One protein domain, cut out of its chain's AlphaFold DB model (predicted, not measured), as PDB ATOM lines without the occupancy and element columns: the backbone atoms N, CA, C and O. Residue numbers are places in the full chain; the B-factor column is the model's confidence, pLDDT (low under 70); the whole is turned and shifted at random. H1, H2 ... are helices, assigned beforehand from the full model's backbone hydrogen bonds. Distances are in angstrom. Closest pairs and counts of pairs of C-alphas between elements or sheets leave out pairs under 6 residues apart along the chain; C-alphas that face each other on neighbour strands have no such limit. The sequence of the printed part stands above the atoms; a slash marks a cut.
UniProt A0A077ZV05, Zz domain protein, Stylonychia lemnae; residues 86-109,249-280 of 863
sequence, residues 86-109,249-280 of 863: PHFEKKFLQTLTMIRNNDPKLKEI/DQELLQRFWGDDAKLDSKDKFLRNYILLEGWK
ATOM      1  N   PRO A  86     261.161 188.454 267.286       73.81
ATOM      2  CA  PRO A  86     260.295 189.366 266.523       73.81
ATOM      3  C   PRO A  86     259.457 190.351 267.358       73.81
ATOM      4  O   PRO A  86     259.045 191.406 266.865       73.81
ATOM      5  N   HIS A  87     259.137 190.013 268.609       72.88
ATOM      6  CA  HIS A  87     258.454 190.912 269.538       72.88
ATOM      7  C   HIS A  87     259.376 192.036 270.042       72.88
ATOM      8  O   HIS A  87     258.988 193.212 270.012       72.88
ATOM      9  N   PHE A  88     260.614 191.693 270.409       80.50
ATOM     10  CA  PHE A  88     261.660 192.645 270.775       80.50
ATOM     11  C   PHE A  88     261.985 193.592 269.612       80.50
ATOM     12  O   PHE A  88     261.996 194.809 269.800       80.50
ATOM     13  N   GLU A  89     262.134 193.075 268.387       77.94
ATOM     14  CA  GLU A  89     262.425 193.886 267.194       77.94
ATOM     15  C   GLU A  89     261.349 194.957 266.921       77.94
ATOM     16  O   GLU A  89     261.668 196.088 266.546       77.94
ATOM     17  N   LYS A  90     260.064 194.660 267.167       78.81
ATOM     18  CA  LYS A  90     258.970 195.643 267.019       78.81
ATOM     19  C   LYS A  90     259.080 196.777 268.028       78.81
ATOM     20  O   LYS A  90     258.927 197.942 267.652       78.81
ATOM     21  N   LYS A  91     259.336 196.451 269.297       80.50
ATOM     22  CA  LYS A  91     259.536 197.448 270.358       80.50
ATOM     23  C   LYS A  91     260.806 198.255 270.107       80.50
ATOM     24  O   LYS A  91     260.786 199.480 270.195       80.50
ATOM     25  N   PHE A  92     261.882 197.603 269.684       82.38
ATOM     26  CA  PHE A  92     263.126 198.255 269.293       82.38
ATOM     27  C   PHE A  92     262.918 199.260 268.152       82.38
ATOM     28  O   PHE A  92     263.299 200.424 268.267       82.38
ATOM     29  N   LEU A  93     262.222 198.868 267.082       79.25
ATOM     30  CA  LEU A  93     261.927 199.787 265.986       79.25
ATOM     31  C   LEU A  93     261.043 200.941 266.453       79.25
ATOM     32  O   LEU A  93     261.386 202.080 266.158       79.25
ATOM     33  N   GLN A  94     259.981 200.680 267.231       78.56
ATOM     34  CA  GLN A  94     259.095 201.706 267.807       78.56
ATOM     35  C   GLN A  94     259.840 202.722 268.686       78.56
ATOM     36  O   GLN A  94     259.598 203.927 268.588       78.56
ATOM     37  N   THR A  95     260.772 202.262 269.514       79.25
ATOM     38  CA  THR A  95     261.571 203.127 270.392       79.25
ATOM     39  C   THR A  95     262.579 203.955 269.599       79.25
ATOM     40  O   THR A  95     262.711 205.155 269.849       79.25
ATOM     41  N   LEU A  96     263.190 203.381 268.560       80.50
ATOM     42  CA  LEU A  96     264.079 204.091 267.639       80.50
ATOM     43  C   LEU A  96     263.359 205.246 266.915       80.50
ATOM     44  O   LEU A  96     263.945 206.311 266.706       80.50
ATOM     45  N   THR A  97     262.063 205.087 266.621       75.75
ATOM     46  CA  THR A  97     261.214 206.163 266.069       75.75
ATOM     47  C   THR A  97     261.096 207.347 267.015       75.75
ATOM     48  O   THR A  97     261.282 208.498 266.614       75.75
ATOM     49  N   MET A  98     260.834 207.054 268.288       79.88
ATOM     50  CA  MET A  98     260.602 208.066 269.303       79.88
ATOM     51  C   MET A  98     261.904 208.811 269.600       79.88
ATOM     52  O   MET A  98     261.882 210.014 269.855       79.88
ATOM     53  N   ILE A  99     263.049 208.112 269.526       82.06
ATOM     54  CA  ILE A  99     264.377 208.691 269.760       82.06
ATOM     55  C   ILE A  99     264.708 209.663 268.631       82.06
ATOM     56  O   ILE A  99     265.114 210.794 268.887       82.06
ATOM     57  N   ARG A 100     264.482 209.258 267.376       74.81
ATOM     58  CA  ARG A 100     264.749 210.112 266.212       74.81
ATOM     59  C   ARG A 100     263.836 211.341 266.165       74.81
ATOM     60  O   ARG A 100     264.283 212.406 265.745       74.81
ATOM     61  N   ASN A 101     262.597 211.206 266.638       79.69
ATOM     62  CA  ASN A 101     261.638 212.308 266.744       79.69
ATOM     63  C   ASN A 101     261.813 213.153 268.022       79.69
ATOM     64  O   ASN A 101     261.170 214.193 268.148       79.69
ATOM     65  N   ASN A 102     262.711 212.761 268.938       76.88
ATOM     66  CA  ASN A 102     262.907 213.388 270.250       76.88
ATOM     67  C   ASN A 102     261.594 213.561 271.041       76.88
ATOM     68  O   ASN A 102     261.360 214.601 271.667       76.88
ATOM     69  N   ASP A 103     260.738 212.538 271.035       77.88
ATOM     70  CA  ASP A 103     259.442 212.604 271.707       77.88
ATOM     71  C   ASP A 103     259.607 212.686 273.242       77.88
ATOM     72  O   ASP A 103     260.351 211.898 273.836       77.88
ATOM     73  N   PRO A 104     258.892 213.593 273.942       78.88
ATOM     74  CA  PRO A 104     259.047 213.786 275.387       78.88
ATOM     75  C   PRO A 104     258.636 212.559 276.216       78.88
ATOM     76  O   PRO A 104     259.161 212.371 277.313       78.88
ATOM     77  N   LYS A 105     257.779 211.686 275.667       76.62
ATOM     78  CA  LYS A 105     257.326 210.431 276.298       76.62
ATOM     79  C   LYS A 105     258.469 209.463 276.612       76.62
ATOM     80  O   LYS A 105     258.391 208.718 277.580       76.62
ATOM     81  N   LEU A 106     259.567 209.509 275.854       75.06
ATOM     82  CA  LEU A 106     260.741 208.673 276.127       75.06
ATOM     83  C   LEU A 106     261.417 208.989 277.453       75.06
ATOM     84  O   LEU A 106     262.086 208.128 278.008       75.06
ATOM     85  N   LYS A 107     261.298 210.225 277.944       73.56
ATOM     86  CA  LYS A 107     261.910 210.618 279.217       73.56
ATOM     87  C   LYS A 107     261.126 210.089 280.417       73.56
ATOM     88  O   LYS A 107     261.708 209.984 281.488       73.56
ATOM     89  N   GLU A 108     259.854 209.751 280.220       72.12
ATOM     90  CA  GLU A 108     258.941 209.257 281.255       72.12
ATOM     91  C   GLU A 108     258.936 207.719 281.345       72.12
ATOM     92  O   GLU A 108     258.659 207.184 282.410       72.12
ATOM     93  N   ILE A 109     259.289 207.008 280.261       69.56
ATOM     94  CA  ILE A 109     259.170 205.536 280.127       69.56
ATOM     95  C   ILE A 109     260.544 204.825 280.197       69.56
ATOM     96  O   ILE A 109     260.648 203.628 279.953       69.56
ATOM     97  N   ASP A 249     254.080 196.242 259.749       46.69
ATOM     98  CA  ASP A 249     253.348 197.277 259.036       46.69
ATOM     99  C   ASP A 249     254.315 197.916 258.037       46.69
ATOM    100  O   ASP A 249     255.242 198.633 258.422       46.69
ATOM    101  N   GLN A 250     254.098 197.666 256.743       54.47
ATOM    102  CA  GLN A 250     254.834 198.337 255.669       54.47
ATOM    103  C   GLN A 250     254.787 199.861 255.844       54.47
ATOM    104  O   GLN A 250     255.719 200.543 255.444       54.47
ATOM    105  N   GLU A 251     253.752 200.378 256.510       57.34
ATOM    106  CA  GLU A 251     253.610 201.782 256.877       57.34
ATOM    107  C   GLU A 251     254.614 202.260 257.932       57.34
ATOM    108  O   GLU A 251     255.080 203.391 257.827       57.34
ATOM    109  N   LEU A 252     254.974 201.451 258.939       57.56
ATOM    110  CA  LEU A 252     256.013 201.847 259.897       57.56
ATOM    111  C   LEU A 252     257.365 201.903 259.185       57.56
ATOM    112  O   LEU A 252     258.041 202.921 259.266       57.56
ATOM    113  N   LEU A 253     257.719 200.880 258.403       61.38
ATOM    114  CA  LEU A 253     258.983 200.866 257.660       61.38
ATOM    115  C   LEU A 253     259.044 201.950 256.565       61.38
ATOM    116  O   LEU A 253     260.068 202.617 256.430       61.38
ATOM    117  N   GLN A 254     257.952 202.207 255.836       60.75
ATOM    118  CA  GLN A 254     257.870 203.319 254.873       60.75
ATOM    119  C   GLN A 254     257.979 204.692 255.546       60.75
ATOM    120  O   GLN A 254     258.471 205.633 254.927       60.75
ATOM    121  N   ARG A 255     257.561 204.827 256.813       55.72
ATOM    122  CA  ARG A 255     257.753 206.062 257.590       55.72
ATOM    123  C   ARG A 255     259.215 206.265 258.021       55.72
ATOM    124  O   ARG A 255     259.637 207.416 258.099       55.72
ATOM    125  N   PHE A 256     259.996 205.198 258.258       52.16
ATOM    126  CA  PHE A 256     261.432 205.285 258.614       52.16
ATOM    127  C   PHE A 256     262.362 205.449 257.415       52.16
ATOM    128  O   PHE A 256     263.384 206.132 257.524       52.16
ATOM    129  N   TRP A 257     261.993 204.862 256.277       59.69
ATOM    130  CA  TRP A 257     262.797 204.824 255.061       59.69
ATOM    131  C   TRP A 257     261.928 205.195 253.858       59.69
ATOM    132  O   TRP A 257     261.520 204.306 253.114       59.69
ATOM    133  N   GLY A 258     261.600 206.489 253.730       63.59
ATOM    134  CA  GLY A 258     260.661 207.044 252.740       63.59
ATOM    135  C   GLY A 258     260.948 206.711 251.268       63.59
ATOM    136  O   GLY A 258     261.770 205.860 250.954       63.59
ATOM    137  N   ASP A 259     260.260 207.395 250.346       62.12
ATOM    138  CA  ASP A 259     260.328 207.104 248.905       62.12
ATOM    139  C   ASP A 259     261.771 206.896 248.413       62.12
ATOM    140  O   ASP A 259     262.638 207.754 248.617       62.12
ATOM    141  N   ASP A 260     262.012 205.781 247.715       58.59
ATOM    142  CA  ASP A 260     263.334 205.295 247.276       58.59
ATOM    143  C   ASP A 260     264.144 206.326 246.459       58.59
ATOM    144  O   ASP A 260     265.345 206.169 246.235       58.59
ATOM    145  N   ALA A 261     263.499 207.409 246.024       67.88
ATOM    146  CA  ALA A 261     264.105 208.543 245.344       67.88
ATOM    147  C   ALA A 261     264.965 209.448 246.251       67.88
ATOM    148  O   ALA A 261     265.811 210.170 245.731       67.88
ATOM    149  N   LYS A 262     264.760 209.448 247.579       65.62
ATOM    150  CA  LYS A 262     265.441 210.374 248.513       65.62
ATOM    151  C   LYS A 262     266.482 209.718 249.427       65.62
ATOM    152  O   LYS A 262     267.182 210.444 250.127       65.62
ATOM    153  N   LEU A 263     266.577 208.388 249.444       68.19
ATOM    154  CA  LEU A 263     267.517 207.660 250.305       68.19
ATOM    155  C   LEU A 263     268.872 207.416 249.628       68.19
ATOM    156  O   LEU A 263     268.934 207.125 248.429       68.19
ATOM    157  N   ASP A 264     269.938 207.478 250.430       79.69
ATOM    158  CA  ASP A 264     271.293 207.101 250.022       79.69
ATOM    159  C   ASP A 264     271.392 205.585 249.761       79.69
ATOM    160  O   ASP A 264     270.639 204.775 250.305       79.69
ATOM    161  N   SER A 265     272.352 205.202 248.926       77.19
ATOM    162  CA  SER A 265     272.748 203.821 248.630       77.19
ATOM    163  C   SER A 265     272.935 202.965 249.891       77.19
ATOM    164  O   SER A 265     272.456 201.833 249.947       77.19
ATOM    165  N   LYS A 266     273.546 203.534 250.937       78.62
ATOM    166  CA  LYS A 266     273.765 202.872 252.232       78.62
ATOM    167  C   LYS A 266     272.474 202.648 253.019       78.62
ATOM    168  O   LYS A 266     272.305 201.591 253.619       78.62
ATOM    169  N   ASP A 267     271.538 203.593 252.969       76.56
ATOM    170  CA  ASP A 267     270.253 203.476 253.670       76.56
ATOM    171  C   ASP A 267     269.315 202.486 252.966       76.56
ATOM    172  O   ASP A 267     268.542 201.785 253.619       76.56
ATOM    173  N   LYS A 268     269.418 202.377 251.636       79.50
ATOM    174  CA  LYS A 268     268.745 201.332 250.847       79.50
ATOM    175  C   LYS A 268     269.287 199.947 251.178       79.50
ATOM    176  O   LYS A 268     268.499 199.025 251.374       79.50
ATOM    177  N   PHE A 269     270.612 199.818 251.282       80.75
ATOM    178  CA  PHE A 269     271.253 198.585 251.730       80.75
ATOM    179  C   PHE A 269     270.781 198.205 253.135       80.75
ATOM    180  O   PHE A 269     270.304 197.096 253.321       80.75
ATOM    181  N   LEU A 270     270.804 199.133 254.096       77.12
ATOM    182  CA  LEU A 270     270.393 198.855 255.474       77.12
ATOM    183  C   LEU A 270     268.906 198.476 255.579       77.12
ATOM    184  O   LEU A 270     268.561 197.543 256.301       77.12
ATOM    185  N   ARG A 271     268.025 199.141 254.819       75.00
ATOM    186  CA  ARG A 271     266.600 198.777 254.727       75.00
ATOM    187  C   ARG A 271     266.423 197.352 254.204       75.00
ATOM    188  O   ARG A 271     265.644 196.590 254.769       75.00
ATOM    189  N   ASN A 272     267.133 196.999 253.134       77.06
ATOM    190  CA  ASN A 272     267.053 195.667 252.540       77.06
ATOM    191  C   ASN A 272     267.680 194.604 253.449       77.06
ATOM    192  O   ASN A 272     267.113 193.529 253.591       77.06
ATOM    193  N   TYR A 273     268.783 194.928 254.119       76.62
ATOM    194  CA  TYR A 273     269.469 194.059 255.072       76.62
ATOM    195  C   TYR A 273     268.587 193.744 256.288       76.62
ATOM    196  O   TYR A 273     268.513 192.595 256.707       76.62
ATOM    197  N   ILE A 274     267.830 194.732 256.784       76.88
ATOM    198  CA  ILE A 274     266.834 194.554 257.855       76.88
ATOM    199  C   ILE A 274     265.615 193.760 257.398       76.88
ATOM    200  O   ILE A 274     265.192 192.834 258.080       76.88
ATOM    201  N   LEU A 275     265.066 194.069 256.224       71.00
ATOM    202  CA  LEU A 275     263.893 193.370 255.689       71.00
ATOM    203  C   LEU A 275     264.166 191.913 255.303       71.00
ATOM    204  O   LEU A 275     263.264 191.077 255.365       71.00
ATOM    205  N   LEU A 276     265.379 191.622 254.841       71.56
ATOM    206  CA  LEU A 276     265.795 190.276 254.464       71.56
ATOM    207  C   LEU A 276     266.344 189.488 255.655       71.56
ATOM    208  O   LEU A 276     266.543 188.285 255.496       71.56
ATOM    209  N   GLU A 277     266.501 190.126 256.824       69.38
ATOM    210  CA  GLU A 277     267.230 189.604 257.986       69.38
ATOM    211  C   GLU A 277     268.600 189.070 257.553       69.38
ATOM    212  O   GLU A 277     268.947 187.934 257.840       69.38
ATOM    213  N   GLY A 278     269.365 189.870 256.806       66.75
ATOM    214  CA  GLY A 278     270.645 189.449 256.226       66.75
ATOM    215  C   GLY A 278     271.738 189.136 257.254       66.75
ATOM    216  O   GLY A 278     272.779 188.623 256.871       66.75
ATOM    217  N   TRP A 279     271.507 189.446 258.535       65.94
ATOM    218  CA  TRP A 279     272.349 189.012 259.659       65.94
ATOM    219  C   TRP A 279     271.948 187.649 260.228       65.94
ATOM    220  O   TRP A 279     272.719 187.064 260.980       65.94
ATOM    221  N   LYS A 280     270.735 187.165 259.932       57.44
ATOM    222  CA  LYS A 280     270.354 185.784 260.200       57.44
ATOM    223  C   LYS A 280     270.816 185.000 258.986       57.44
ATOM    224  O   LYS A 280     270.237 185.140 257.908       57.44
TER     225      LYS A 280
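What this domain is: This is residues 86 to 109 and 249 to 280 of the 863 residues of the protein "Zz domain protein" of Stylonychia lemnae (UniProt A0A077ZV05). Four helices make a loose, gapped assembly in two chain pieces: the longest helix, H1, with little H2 near its last turns, and a second piece in which H3 stands near H1 and H4 lies farther out. No helix touches another, and the longest axis runs from H2 past H1 and H3 to H4. The printed part has 56 residues, with H1, H2, H3 and H4 in that order and no named strand, and its class is all helix. The whole is loose, with a radius of gyration of the C-alphas of 12.7 A and spans of 35 by 27 by 18 A.

How they stand to each other: Start at H1, residues 86 to 100. It is close to but not clearly touching H2, residues 104 to 107; their closest C-alphas, of Met 98 and Leu 106, are 6.9 A apart. H1 is also close to but not clearly touching H3, residues 250 to 256, with the closest C-alphas, of Thr 97 and Phe 256, 7.5 A apart. H1 and H3 run the same way at a tilt of 37 degrees, only just steep. H4, residues 265 to 276, is apart from H1 and H2, and only just apart from H3, the closest C-alphas being 8.4 A apart. In H1, H3 and H4 every O i to N i+4 pair is within hydrogen-bond range; H2 is too short for such a pair.

Where its parts are: Find C-alpha 86 at (260.295, 189.366, 266.523); from there H1 runs 21.2 A to C-alpha 100 at (264.749, 210.112, 266.212). H2 spans 5.7 A and H3 10.0 A. H4 runs 16.3 A from C-alpha 265 to C-alpha 276 at (265.795, 190.276, 254.464).

The domain as a whole: The C-alphas farthest apart, of Glu 108 and Ala 261, are 36.3 A apart. Residues 110 to 248 are not printed, and C-alphas 109 and 249 are 23.4 A apart across the cut. The link from H1 to H2 is tight and that from H3 to H4 is short. Mean pLDDT of the printed part is 71.5; look for values under 70 at residue 109, residues 249 to 263 and residues 277 to 280.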